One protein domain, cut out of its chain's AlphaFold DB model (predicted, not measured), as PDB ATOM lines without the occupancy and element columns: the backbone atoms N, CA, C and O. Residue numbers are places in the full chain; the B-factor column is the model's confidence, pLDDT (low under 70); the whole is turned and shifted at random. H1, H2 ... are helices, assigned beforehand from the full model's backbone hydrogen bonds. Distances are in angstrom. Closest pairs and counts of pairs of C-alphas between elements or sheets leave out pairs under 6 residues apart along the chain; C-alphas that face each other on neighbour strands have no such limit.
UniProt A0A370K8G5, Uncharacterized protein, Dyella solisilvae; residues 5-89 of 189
ATOM      1  N   ILE A   5     -11.570  18.501  19.787       94.88
ATOM      2  CA  ILE A   5     -11.402  17.150  19.243       94.88
ATOM      3  C   ILE A   5     -12.793  16.539  19.136       94.88
ATOM      4  O   ILE A   5     -13.530  16.518  20.119       94.88
ATOM      5  N   ALA A   6     -13.156  16.087  17.935       92.75
ATOM      6  CA  ALA A   6     -14.460  15.481  17.658       92.75
ATOM      7  C   ALA A   6     -15.661  16.330  18.143       92.75
ATOM      8  O   ALA A   6     -16.663  15.804  18.609       92.75
ATOM      9  N   GLY A   7     -15.548  17.662  18.069       93.38
ATOM     10  CA  GLY A   7     -16.594  18.598  18.506       93.38
ATOM     11  C   GLY A   7     -16.579  18.952  19.999       93.38
ATOM     12  O   GLY A   7     -17.210  19.933  20.389       93.38
ATOM     13  N   PHE A   8     -15.803  18.248  20.826       94.94
ATOM     14  CA  PHE A   8     -15.632  18.572  22.241       94.94
ATOM     15  C   PHE A   8     -14.462  19.525  22.457       94.94
ATOM     16  O   PHE A   8     -13.424  19.431  21.799       94.94
ATOM     17  N   THR A   9     -14.599  20.450  23.406       97.06
ATOM     18  CA  THR A   9     -13.466  21.281  23.830       97.06
ATOM     19  C   THR A   9     -12.469  20.438  24.622       97.06
ATOM     20  O   THR A   9     -12.862  19.514  25.336       97.06
ATOM     21  N   LEU A  10     -11.176  20.776  24.553       96.75
ATOM     22  CA  LEU A  10     -10.165  20.065  25.349       96.75
ATOM     23  C   LEU A  10     -10.472  20.104  26.850       96.75
ATOM     24  O   LEU A  10     -10.264  19.110  27.532       96.75
ATOM     25  N   ASN A  11     -11.001  21.221  27.361       96.50
ATOM     26  CA  ASN A  11     -11.380  21.330  28.773       96.50
ATOM     27  C   ASN A  11     -12.502  20.348  29.144       96.50
ATOM     28  O   ASN A  11     -12.472  19.728  30.206       96.50
ATOM     29  N   HIS A  12     -13.473  20.170  28.246       95.69
ATOM     30  CA  HIS A  12     -14.554  19.216  28.451       95.69
ATOM     31  C   HIS A  12     -14.034  17.774  28.482       95.69
ATOM     32  O   HIS A  12     -14.350  17.047  29.416       95.69
ATOM     33  N   ILE A  13     -13.165  17.389  27.539       96.38
ATOM     34  CA  ILE A  13     -12.535  16.055  27.532       96.38
ATOM     35  C   ILE A  13     -11.701  15.848  28.799       96.38
ATOM     36  O   ILE A  13     -11.860  14.840  29.477       96.38
ATOM     37  N   TYR A  14     -10.862  16.821  29.160       96.44
ATOM     38  CA  TYR A  14     -10.013  16.761  30.351       96.44
ATOM     39  C   TYR A  14     -10.820  16.527  31.636       96.44
ATOM     40  O   TYR A  14     -10.431  15.725  32.485       96.44
ATOM     41  N   THR A  15     -11.965  17.206  31.751       95.00
ATOM     42  CA  THR A  15     -12.858  17.102  32.910       95.00
ATOM     43  C   THR A  15     -13.623  15.778  32.904       95.00
ATOM     44  O   THR A  15     -13.635  15.072  33.906       95.00
ATOM     45  N   CYS A  16     -14.240  15.414  31.777       94.12
ATOM     46  CA  CYS A  16     -15.060  14.207  31.661       94.12
ATOM     47  C   CYS A  16     -14.244  12.911  31.724       94.12
ATOM     48  O   CYS A  16     -14.739  11.927  32.256       94.12
ATOM     49  N   ALA A  17     -13.006  12.907  31.223       94.31
ATOM     50  CA  ALA A  17     -12.090  11.768  31.311       94.31
ATOM     51  C   ALA A  17     -11.286  11.736  32.627       94.31
ATOM     52  O   ALA A  17     -10.388  10.914  32.786       94.31
ATOM     53  N   TYR A  18     -11.587  12.633  33.577       94.38
ATOM     54  CA  TYR A  18     -10.949  12.686  34.897       94.38
ATOM     55  C   TYR A  18      -9.412  12.735  34.837       94.38
ATOM     56  O   TYR A  18      -8.731  12.216  35.720       94.38
ATOM     57  N   VAL A  19      -8.848  13.393  33.818       95.19
ATOM     58  CA  VAL A  19      -7.400  13.382  33.529       95.19
ATOM     59  C   VAL A  19      -6.581  13.918  34.712       95.19
ATOM     60  O   VAL A  19      -5.527  13.375  35.041       95.19
ATOM     61  N   ALA A  20      -7.110  14.915  35.426       95.75
ATOM     62  CA  ALA A  20      -6.484  15.481  36.622       95.75
ATOM     63  C   ALA A  20      -6.235  14.447  37.739       95.75
ATOM     64  O   ALA A  20      -5.253  14.558  38.471       95.75
ATOM     65  N   HIS A  21      -7.083  13.416  37.861       92.75
ATOM     66  CA  HIS A  21      -6.930  12.373  38.884       92.75
ATOM     67  C   HIS A  21      -5.712  11.473  38.644       92.75
ATOM     68  O   HIS A  21      -5.271  10.790  39.564       92.75
ATOM     69  N   PHE A  22      -5.153  11.497  37.433       90.25
ATOM     70  CA  PHE A  22      -3.916  10.804  37.081       90.25
ATOM     71  C   PHE A  22      -2.673  11.697  37.245       90.25
ATOM     72  O   PHE A  22      -1.581  11.314  36.839       90.25
ATOM     73  N   GLY A  23      -2.823  12.893  37.830       94.69
ATOM     74  CA  GLY A  23      -1.719  13.824  38.079       94.69
ATOM     75  C   GLY A  23      -1.247  14.592  36.842       94.69
ATOM     76  O   GLY A  23      -0.233  15.285  36.906       94.69
ATOM     77  N   VAL A  24      -1.964  14.500  35.719       96.75
ATOM     78  CA  VAL A  24      -1.630  15.238  34.498       96.75
ATOM     79  C   VAL A  24      -2.283  16.615  34.539       96.75
ATOM     80  O   VAL A  24      -3.492  16.723  34.725       96.75
ATOM     81  N   SER A  25      -1.495  17.674  34.344       97.88
ATOM     82  CA  SER A  25      -2.018  19.040  34.279       97.88
ATOM     83  C   SER A  25      -2.723  19.319  32.949       97.88
ATOM     84  O   SER A  25      -2.385  18.748  31.909       97.88
ATOM     85  N   PHE A  26      -3.664  20.267  32.951       97.19
ATOM     86  CA  PHE A  26      -4.348  20.684  31.725       97.19
ATOM     87  C   PHE A  26      -3.377  21.224  30.664       97.19
ATOM     88  O   PHE A  26      -3.562  20.983  29.473       97.19
ATOM     89  N   GLU A  27      -2.311  21.917  31.079       97.06
ATOM     90  CA  GLU A  27      -1.297  22.419  30.150       97.06
ATOM     91  C   GLU A  27      -0.589  21.267  29.421       97.06
ATOM     92  O   GLU A  27      -0.476  21.307  28.194       97.06
ATOM     93  N   ALA A  28      -0.169  20.226  30.152       97.38
ATOM     94  CA  ALA A  28       0.458  19.040  29.573       97.38
ATOM     95  C   ALA A  28      -0.506  18.311  28.625       97.38
ATOM     96  O   ALA A  28      -0.163  18.064  27.469       97.38
ATOM     97  N   PHE A  29      -1.747  18.092  29.070       97.69
ATOM     98  CA  PHE A  29      -2.804  17.503  28.249       97.69
ATOM     99  C   PHE A  29      -3.061  18.301  26.959       97.69
ATOM    100  O   PHE A  29      -3.259  17.731  25.893       97.69
ATOM    101  N   SER A  30      -3.020  19.635  27.011       97.38
ATOM    102  CA  SER A  30      -3.304  20.490  25.849       97.38
ATOM    103  C   SER A  30      -2.235  20.464  24.745       97.38
ATOM    104  O   SER A  30      -2.493  20.938  23.624       97.38
ATOM    105  N   LYS A  31      -1.036  19.954  25.063       97.62
ATOM    106  CA  LYS A  31       0.077  19.770  24.122       97.62
ATOM    107  C   LYS A  31      -0.102  18.481  23.325       97.62
ATOM    108  O   LYS A  31       0.029  18.530  22.106       97.62
ATOM    109  N   ASP A  32      -0.469  17.392  24.000       97.81
ATOM    110  CA  ASP A  32      -0.737  16.091  23.382       97.81
ATOM    111  C   ASP A  32      -1.909  15.355  24.068       97.81
ATOM    112  O   ASP A  32      -1.707  14.520  24.957       97.81
ATOM    113  N   PRO A  33      -3.157  15.674  23.688       97.00
ATOM    114  CA  PRO A  33      -4.336  15.127  24.351       97.00
ATOM    115  C   PRO A  33      -4.547  13.641  24.047       97.00
ATOM    116  O   PRO A  33      -4.931  12.896  24.944       97.00
ATOM    117  N   LEU A  34      -4.285  13.195  22.812       97.12
ATOM    118  CA  LEU A  34      -4.471  11.792  22.427       97.12
ATOM    119  C   LEU A  34      -3.399  10.902  23.059       97.12
ATOM    120  O   LEU A  34      -3.754   9.891  23.660       97.12
ATOM    121  N   GLY A  35      -2.127  11.314  23.015       97.50
ATOM    122  CA  GLY A  35      -1.053  10.576  23.679       97.50
ATOM    123  C   GLY A  35      -1.226  10.544  25.197       97.50
ATOM    124  O   GLY A  35      -0.987   9.514  25.821       97.50
ATOM    125  N   THR A  36      -1.739  11.623  25.805       97.31
ATOM    126  CA  THR A  36      -2.074  11.620  27.240       97.31
ATOM    127  C   THR A  36      -3.180  10.618  27.562       97.31
ATOM    128  O   THR A  36      -3.035   9.858  28.516       97.31
ATOM    129  N   LEU A  37      -4.278  10.604  26.792       95.50
ATOM    130  CA  LEU A  37      -5.379   9.655  26.998       95.50
ATOM    131  C   LEU A  37      -4.915   8.207  26.833       95.50
ATOM    132  O   LEU A  37      -5.301   7.354  27.624       95.50
ATOM    133  N   GLU A  38      -4.063   7.928  25.849       95.06
ATOM    134  CA  GLU A  38      -3.459   6.608  25.669       95.06
ATOM    135  C   GLU A  38      -2.567   6.220  26.857       95.06
ATOM    136  O   GLU A  38      -2.705   5.121  27.394       95.06
ATOM    137  N   ALA A  39      -1.724   7.140  27.340       94.25
ATOM    138  CA  ALA A  39      -0.825   6.903  28.471       94.25
ATOM    139  C   ALA A  39      -1.558   6.569  29.783       94.25
ATOM    140  O   ALA A  39      -1.021   5.834  30.613       94.25
ATOM    141  N   ILE A  40      -2.779   7.081  29.974       92.38
ATOM    142  CA  ILE A  40      -3.624   6.784  31.145       92.38
ATOM    143  C   ILE A  40      -4.657   5.668  30.884       92.38
ATOM    144  O   ILE A  40      -5.571   5.483  31.688       92.38
ATOM    145  N   ASP A  41      -4.533   4.932  29.772       91.00
ATOM    146  CA  ASP A  41      -5.463   3.874  29.339       91.00
ATOM    147  C   ASP A  41      -6.927   4.364  29.218       91.00
ATOM    148  O   ASP A  41      -7.878   3.654  29.534       91.00
ATOM    149  N   GLN A  42      -7.128   5.604  28.767       91.69
ATOM    150  CA  GLN A  42      -8.430   6.229  28.471       91.69
ATOM    151  C   GLN A  42      -8.572   6.577  26.978       91.69
ATOM    152  O   GLN A  42      -9.231   7.551  26.608       91.69
ATOM    153  N   SER A  43      -7.953   5.797  26.089       93.44
ATOM    154  CA  SER A  43      -8.028   6.022  24.636       93.44
ATOM    155  C   SER A  43      -9.456   5.919  24.076       93.44
ATOM    156  O   SER A  43      -9.761   6.511  23.041       93.44
ATOM    157  N   ASP A  44     -10.356   5.234  24.783       90.31
ATOM    158  CA  ASP A  44     -11.778   5.080  24.472       90.31
ATOM    159  C   ASP A  44     -12.658   6.249  24.949       90.31
ATOM    160  O   ASP A  44     -13.814   6.345  24.531       90.31
ATOM    161  N   ALA A  45     -12.131   7.180  25.753       92.62
ATOM    162  CA  ALA A  45     -12.909   8.271  26.345       92.62
ATOM    163  C   ALA A  45     -13.667   9.105  25.301       92.62
ATOM    164  O   ALA A  45     -14.848   9.397  25.479       92.62
ATOM    165  N   ILE A  46     -13.023   9.451  24.182       93.81
ATOM    166  CA  ILE A  46     -13.650  10.261  23.126       93.81
ATOM    167  C   ILE A  46     -14.785   9.491  22.445       93.81
ATOM    168  O   ILE A  46     -15.837  10.069  22.184       93.81
ATOM    169  N   ALA A  47     -14.599   8.195  22.177       91.44
ATOM    170  CA  ALA A  47     -15.634   7.365  21.566       91.44
ATOM    171  C   ALA A  47     -16.853   7.229  22.493       91.44
ATOM    172  O   ALA A  47     -17.983   7.411  22.050       91.44
ATOM    173  N   ILE A  48     -16.618   7.013  23.791       87.94
ATOM    174  CA  ILE A  48     -17.670   6.948  24.815       87.94
ATOM    175  C   ILE A  48     -18.439   8.278  24.889       87.94
ATOM    176  O   ILE A  48     -19.672   8.280  24.894       87.94
ATOM    177  N   MET A  49     -17.727   9.411  24.859       92.94
ATOM    178  CA  MET A  49     -18.335  10.749  24.842       92.94
ATOM    179  C   MET A  49     -19.156  11.010  23.577       92.94
ATOM    180  O   MET A  49     -20.235  11.592  23.664       92.94
ATOM    181  N   LEU A  50     -18.686  10.564  22.407       90.00
ATOM    182  CA  LEU A  50     -19.438  10.659  21.149       90.00
ATOM    183  C   LEU A  50     -20.740   9.854  21.187       90.00
ATOM    184  O   LEU A  50     -21.726  10.264  20.580       90.00
ATOM    185  N   SER A  51     -20.763   8.747  21.928       86.25
ATOM    186  CA  SER A  51     -21.969   7.954  22.175       86.25
ATOM    187  C   SER A  51     -22.902   8.557  23.237       86.25
ATOM    188  O   SER A  51     -23.940   7.970  23.521       86.25
ATOM    189  N   GLY A  52     -22.570   9.719  23.814       88.88
ATOM    190  CA  GLY A  52     -23.393  10.409  24.817       88.88
ATOM    191  C   GLY A  52     -23.158   9.960  26.264       88.88
ATOM    192  O   GLY A  52     -23.872  10.396  27.170       88.88
ATOM    193  N   TYR A  53     -22.146   9.126  26.504       89.00
ATOM    194  CA  TYR A  53     -21.815   8.592  27.824       89.00
ATOM    195  C   TYR A  53     -20.571   9.272  28.414       89.00
ATOM    196  O   TYR A  53     -19.752   9.858  27.705       89.00
ATOM    197  N   ARG A  54     -20.401   9.204  29.739       87.69
ATOM    198  CA  ARG A  54     -19.172   9.670  30.403       87.69
ATOM    199  C   ARG A  54     -18.069   8.611  30.321       87.69
ATOM    200  O   ARG A  54     -18.374   7.440  30.466       87.69
ATOM    201  N   PRO A  55     -16.792   8.975  30.155       90.94
ATOM    202  CA  PRO A  55     -15.688   8.031  30.327       90.94
ATOM    203  C   PRO A  55     -15.675   7.386  31.723       90.94
ATOM    204  O   PRO A  55     -16.195   7.947  32.690       90.94
ATOM    205  N   LEU A  56     -15.051   6.209  31.835       86.56
ATOM    206  CA  LEU A  56     -14.943   5.481  33.102       86.56
ATOM    207  C   LEU A  56     -14.141   6.259  34.150       86.56
ATOM    208  O   LEU A  56     -13.082   6.823  33.864       86.56
ATOM    209  N   LEU A  57     -14.588   6.187  35.405       87.06
ATOM    210  CA  LEU A  57     -13.831   6.688  36.551       87.06
ATOM    211  C   LEU A  57     -12.537   5.878  36.750       87.06
ATOM    212  O   LEU A  57     -12.528   4.671  36.488       87.06
ATOM    213  N   PRO A  58     -11.476   6.460  37.344       83.00
ATOM    214  CA  PRO A  58     -10.225   5.740  37.608       83.00
ATOM    215  C   PRO A  58     -10.410   4.419  38.375       83.00
ATOM    216  O   PRO A  58      -9.817   3.398  38.025       83.00
ATOM    217  N   LYS A  59     -11.292   4.397  39.388       83.50
ATOM    218  CA  LYS A  59     -11.619   3.173  40.148       83.50
ATOM    219  C   LYS A  59     -12.294   2.109  39.272       83.50
ATOM    220  O   LYS A  59     -11.961   0.931  39.377       83.50
ATOM    221  N   GLN A  60     -13.207   2.519  38.390       85.31
ATOM    222  CA  GLN A  60     -13.900   1.615  37.467       85.31
ATOM    223  C   GLN A  60     -12.948   1.079  36.392       85.31
ATOM    224  O   GLN A  60     -13.001  -0.107  36.067       85.31
ATOM    225  N   LYS A  61     -12.035   1.919  35.888       84.25
ATOM    226  CA  LYS A  61     -10.987   1.505  34.949       84.25
ATOM    227  C   LYS A  61     -10.064   0.460  35.574       84.25
ATOM    228  O   LYS A  61      -9.808  -0.574  34.964       84.25
ATOM    229  N   ARG A  62      -9.645   0.663  36.827       84.38
ATOM    230  CA  ARG A  62      -8.855  -0.331  37.568       84.38
ATOM    231  C   ARG A  62      -9.592  -1.664  37.702       84.38
ATOM    232  O   ARG A  62      -8.995  -2.713  37.484       84.38
ATOM    233  N   LEU A  63     -10.887  -1.638  38.024       84.94
ATOM    234  CA  LEU A  63     -11.702  -2.855  38.097       84.94
ATOM    235  C   LEU A  63     -11.818  -3.549  36.731       84.94
ATOM    236  O   LEU A  63     -11.687  -4.766  36.648       84.94
ATOM    237  N   GLN A  64     -12.001  -2.779  35.654       86.31
ATOM    238  CA  GLN A  64     -11.983  -3.306  34.290       86.31
ATOM    239  C   GLN A  64     -10.658  -4.013  33.986       86.31
ATOM    240  O   GLN A  64     -10.683  -5.141  33.510       86.31
ATOM    241  N   GLN A  65      -9.517  -3.398  34.297       86.56
ATOM    242  CA  GLN A  65      -8.201  -4.000  34.062       86.56
ATOM    243  C   GLN A  65      -8.007  -5.303  34.849       86.56
ATOM    244  O   GLN A  65      -7.478  -6.271  34.303       86.56
ATOM    245  N   ILE A  66      -8.468  -5.356  36.105       88.38
ATOM    246  CA  ILE A  66      -8.441  -6.576  36.929       88.38
ATOM    247  C   ILE A  66      -9.281  -7.682  36.280       88.38
ATOM    248  O   ILE A  66      -8.802  -8.805  36.129       88.38
ATOM    249  N   ASN A  67     -10.504  -7.361  35.849       86.31
ATOM    250  CA  ASN A  67     -11.383  -8.325  35.188       86.31
ATOM    251  C   ASN A  67     -10.791  -8.813  33.865       86.31
ATOM    252  O   ASN A  67     -10.808 -10.004  33.590       86.31
ATOM    253  N   GLU A  68     -10.206  -7.922  33.068       89.25
ATOM    254  CA  GLU A  68      -9.552  -8.299  31.818       89.25
ATOM    255  C   GLU A  68      -8.333  -9.192  32.045       89.25
ATOM    256  O   GLU A  68      -8.138 -10.157  31.313       89.25
ATOM    257  N   ALA A  69      -7.516  -8.903  33.059       88.06
ATOM    258  CA  ALA A  69      -6.400  -9.768  33.429       88.06
ATOM    259  C   ALA A  69      -6.894 -11.163  33.842       88.06
ATOM    260  O   ALA A  69      -6.352 -12.167  33.377       88.06
ATOM    261  N   ARG A  70      -7.964 -11.219  34.643       91.88
ATOM    262  CA  ARG A  70      -8.618 -12.469  35.036       91.88
ATOM    263  C   ARG A  70      -9.144 -13.239  33.822       91.88
ATOM    264  O   ARG A  70      -8.791 -14.400  33.648       91.88
ATOM    265  N   TRP A  71      -9.891 -12.590  32.938       90.94
ATOM    266  CA  TRP A  71     -10.435 -13.220  31.735       90.94
ATOM    267  C   TRP A  71      -9.347 -13.763  30.809       90.94
ATOM    268  O   TRP A  71      -9.488 -14.873  30.300       90.94
ATOM    269  N   ARG A  72      -8.224 -13.047  30.645       92.69
ATOM    270  CA  ARG A  72      -7.069 -13.588  29.904       92.69
ATOM    271  C   ARG A  72      -6.525 -14.856  30.555       92.69
ATOM    272  O   ARG A  72      -6.194 -15.794  29.840       92.69
ATOM    273  N   SER A  73      -6.436 -14.897  31.886       94.19
ATOM    274  CA  SER A  73      -5.953 -16.086  32.604       94.19
ATOM    275  C   SER A  73      -6.903 -17.286  32.505       94.19
ATOM    276  O   SER A  73      -6.453 -18.425  32.548       94.19
ATOM    277  N   GLU A  74      -8.197 -17.031  32.301       94.06
ATOM    278  CA  GLU A  74      -9.236 -18.043  32.064       94.06
ATOM    279  C   GLU A  74      -9.323 -18.469  30.579       94.06
ATOM    280  O   GLU A  74     -10.089 -19.366  30.236       94.06
ATOM    281  N   GLY A  75      -8.524 -17.866  29.686       94.94
ATOM    282  CA  GLY A  75      -8.498 -18.189  28.254       94.94
ATOM    283  C   GLY A  75      -9.582 -17.498  27.420       94.94
ATOM    284  O   GLY A  75      -9.810 -17.884  26.274       94.94
ATOM    285  N   HIS A  76     -10.252 -16.479  27.962       93.56
ATOM    286  CA  HIS A  76     -11.243 -15.700  27.225       93.56
ATOM    287  C   HIS A  76     -10.592 -14.682  26.276       93.56
ATOM    288  O   HIS A  76      -9.584 -14.046  26.597       93.56
ATOM    289  N   ASP A  77     -11.234 -14.456  25.128       91.50
ATOM    290  CA  ASP A  77     -10.861 -13.386  24.205       91.50
ATOM    291  C   ASP A  77     -11.365 -12.025  24.717       91.50
ATOM    292  O   ASP A  77     -12.526 -11.640  24.546       91.50
ATOM    293  N   VAL A  78     -10.464 -11.269  25.348       86.38
ATOM    294  CA  VAL A  78     -10.761  -9.927  25.867       86.38
ATOM    295  C   VAL A  78     -11.122  -8.935  24.759       86.38
ATOM    296  O   VAL A  78     -11.887  -8.009  25.024       86.38
ATOM    297  N   ALA A  79     -10.627  -9.106  23.529       83.75
ATOM    298  CA  ALA A  79     -10.993  -8.218  22.426       83.75
ATOM    299  C   ALA A  79     -12.463  -8.420  22.038       83.75
ATOM    300  O   ALA A  79     -13.207  -7.442  21.930       83.75
ATOM    301  N   ALA A  80     -12.907  -9.676  21.939       82.38
ATOM    302  CA  ALA A  80     -14.311 -10.012  21.714       82.38
ATOM    303  C   ALA A  80     -15.215  -9.536  22.866       82.38
ATOM    304  O   ALA A  80     -16.293  -8.987  22.619       82.38
ATOM    305  N   LEU A  81     -14.764  -9.667  24.123       80.88
ATOM    306  CA  LEU A  81     -15.501  -9.173  25.293       80.88
ATOM    307  C   LEU A  81     -15.572  -7.639  25.334       80.88
ATOM    308  O   LEU A  81     -16.632  -7.096  25.631       80.88
ATOM    309  N   ARG A  82     -14.494  -6.919  24.989       76.50
ATOM    310  CA  ARG A  82     -14.501  -5.447  24.868       76.50
ATOM    311  C   ARG A  82     -15.428  -4.974  23.750       76.50
ATOM    312  O   ARG A  82     -16.193  -4.036  23.964       76.50
ATOM    313  N   ALA A  83     -15.391  -5.631  22.592       72.75
ATOM    314  CA  ALA A  83     -16.269  -5.312  21.470       72.75
ATOM    315  C   ALA A  83     -17.744  -5.535  21.836       72.75
ATOM    316  O   ALA A  83     -18.567  -4.650  21.635       72.75
ATOM    317  N   SER A  84     -18.057  -6.668  22.471       69.94
ATOM    318  CA  SER A  84     -19.404  -6.973  22.974       69.94
ATOM    319  C   SER A  84     -19.845  -5.999  24.069       69.94
ATOM    320  O   SER A  84     -21.013  -5.628  24.147       69.94
ATOM    321  N   ARG A  85     -18.905  -5.535  24.899       62.72
ATOM    322  CA  ARG A  85     -19.158  -4.542  25.942       62.72
ATOM    323  C   ARG A  85     -19.557  -3.200  25.339       62.72
ATOM    324  O   ARG A  85     -20.522  -2.635  25.815       62.72
ATOM    325  N   LEU A  86     -18.923  -2.724  24.267       53.84
ATOM    326  CA  LEU A  86     -19.366  -1.496  23.583       53.84
ATOM    327  C   LEU A  86     -20.788  -1.605  22.998       53.84
ATOM    328  O   LEU A  86     -21.445  -0.584  22.827       53.84
ATOM    329  N   VAL A  87     -21.276  -2.824  22.740       48.53
ATOM    330  CA  VAL A  87     -22.643  -3.090  22.257       48.53
ATOM    331  C   VAL A  87     -23.655  -3.211  23.410       48.53
ATOM    332  O   VAL A  87     -24.798  -2.800  23.249       48.53
ATOM    333  N   ASN A  88     -23.233  -3.697  24.587       40.06
ATOM    334  CA  ASN A  88     -24.085  -3.942  25.767       40.06
ATOM    335  C   ASN A  88     -23.754  -3.042  26.973       40.06
ATOM    336  O   ASN A  88     -24.029  -3.395  28.122       40.06
ATOM    337  N   VAL A  89     -23.116  -1.894  26.748       44.78
ATOM    338  CA  VAL A  89     -22.730  -0.949  27.801       44.78
ATOM    339  C   VAL A  89     -23.963  -0.163  28.270       44.78
ATOM    340  O   VAL A  89     -24.154   1.019  28.031       44.78
TER     341      VAL A  89
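Overview. This is residues 5 to 89 of the 189 residues of an uncharacterized protein of Dyella solisilvae (UniProt A0A370K8G5). One long helix, H6, runs away from a loosely built head of five short helices, H1 to H5, and beyond the far tip of H6 the printed part folds back as H7, with H6 and H7 forming a V open toward the head. H7 stays apart from the five helices of the head. The printed part has 85 residues with seven named helices, H1 to H7 in chain order, and no named strand; the class is all helix. It is only just compact, close to loose, with a radius of gyration of the C-alphas of 13.8 A, and its elongated outline spans 41 by 25 by 18 A.

Along the chain. Find C-alpha 58 at (-10.225, 5.740, 37.608); from there H6, residues 58 to 73, runs 22.8 A to C-alpha 73 at (-5.953, -16.086, 32.604). After it comes H7, residues 78 to 87, 14.2 A long, ending at C-alpha 87 at (-22.643, -3.090, 22.257). Go back to C-alpha 10 at (-10.165, 20.065, 25.349) for the beginning of H1, residues 10 to 16, 9.9 A. Next are H2, residues 19 to 22, 5.6 A; H3, residues 26 to 31, 8.8 A; H4, residues 33 to 39, 9.8 A; and H5, residues 45 to 50, 8.7 A.

Arrangement. Start at Glu 68 of H6, whose C-alpha is 6.3 A from that of Val 78, the closest pair of H6 and H7. These two helices only just touch, with 3 pairs of C-alphas within 8 A, and only at the corner by their link. H6 takes part with residues 68 to 72 alone. Their lines stand at a steep tilt of 48 degrees, opposite ways. At the other end of H6, look at Pro 58: H2 is close but not clearly touching, the closest C-alphas being those of His 21 and Pro 58, 7.5 A apart. H5 and H6 are apart. In the head, H1 and H3 touch, with the C-alphas of Leu 10 and Ser 30 closest at 6.9 A, at a steep tilt of 51 degrees, opposite ways. H1 and H5 are close but not clearly touching, about perpendicular at 82 degrees, with the C-alphas of Ile 13 and Ile 46 closest at 7.4 A. H3 and H4 are close but not clearly touching, about perpendicular at 78 degrees; their closest C-alphas, those of Phe 29 and Thr 36, are 6.0 A apart. In H1, H3, H4, H5, H6 and H7 every O i to N i+4 pair is within hydrogen-bond range; H2 is too short for such a pair.

Size, cuts and confidence. The two C-alphas farthest apart are those of Glu 27 and Gly 75, 41.3 A. The printed part has no cut and no long link; the link from H5 to H6 is short, and the others between named helices are tight. The mean pLDDT of the printed part is 88.8, and residues 84 to 89 are under 70.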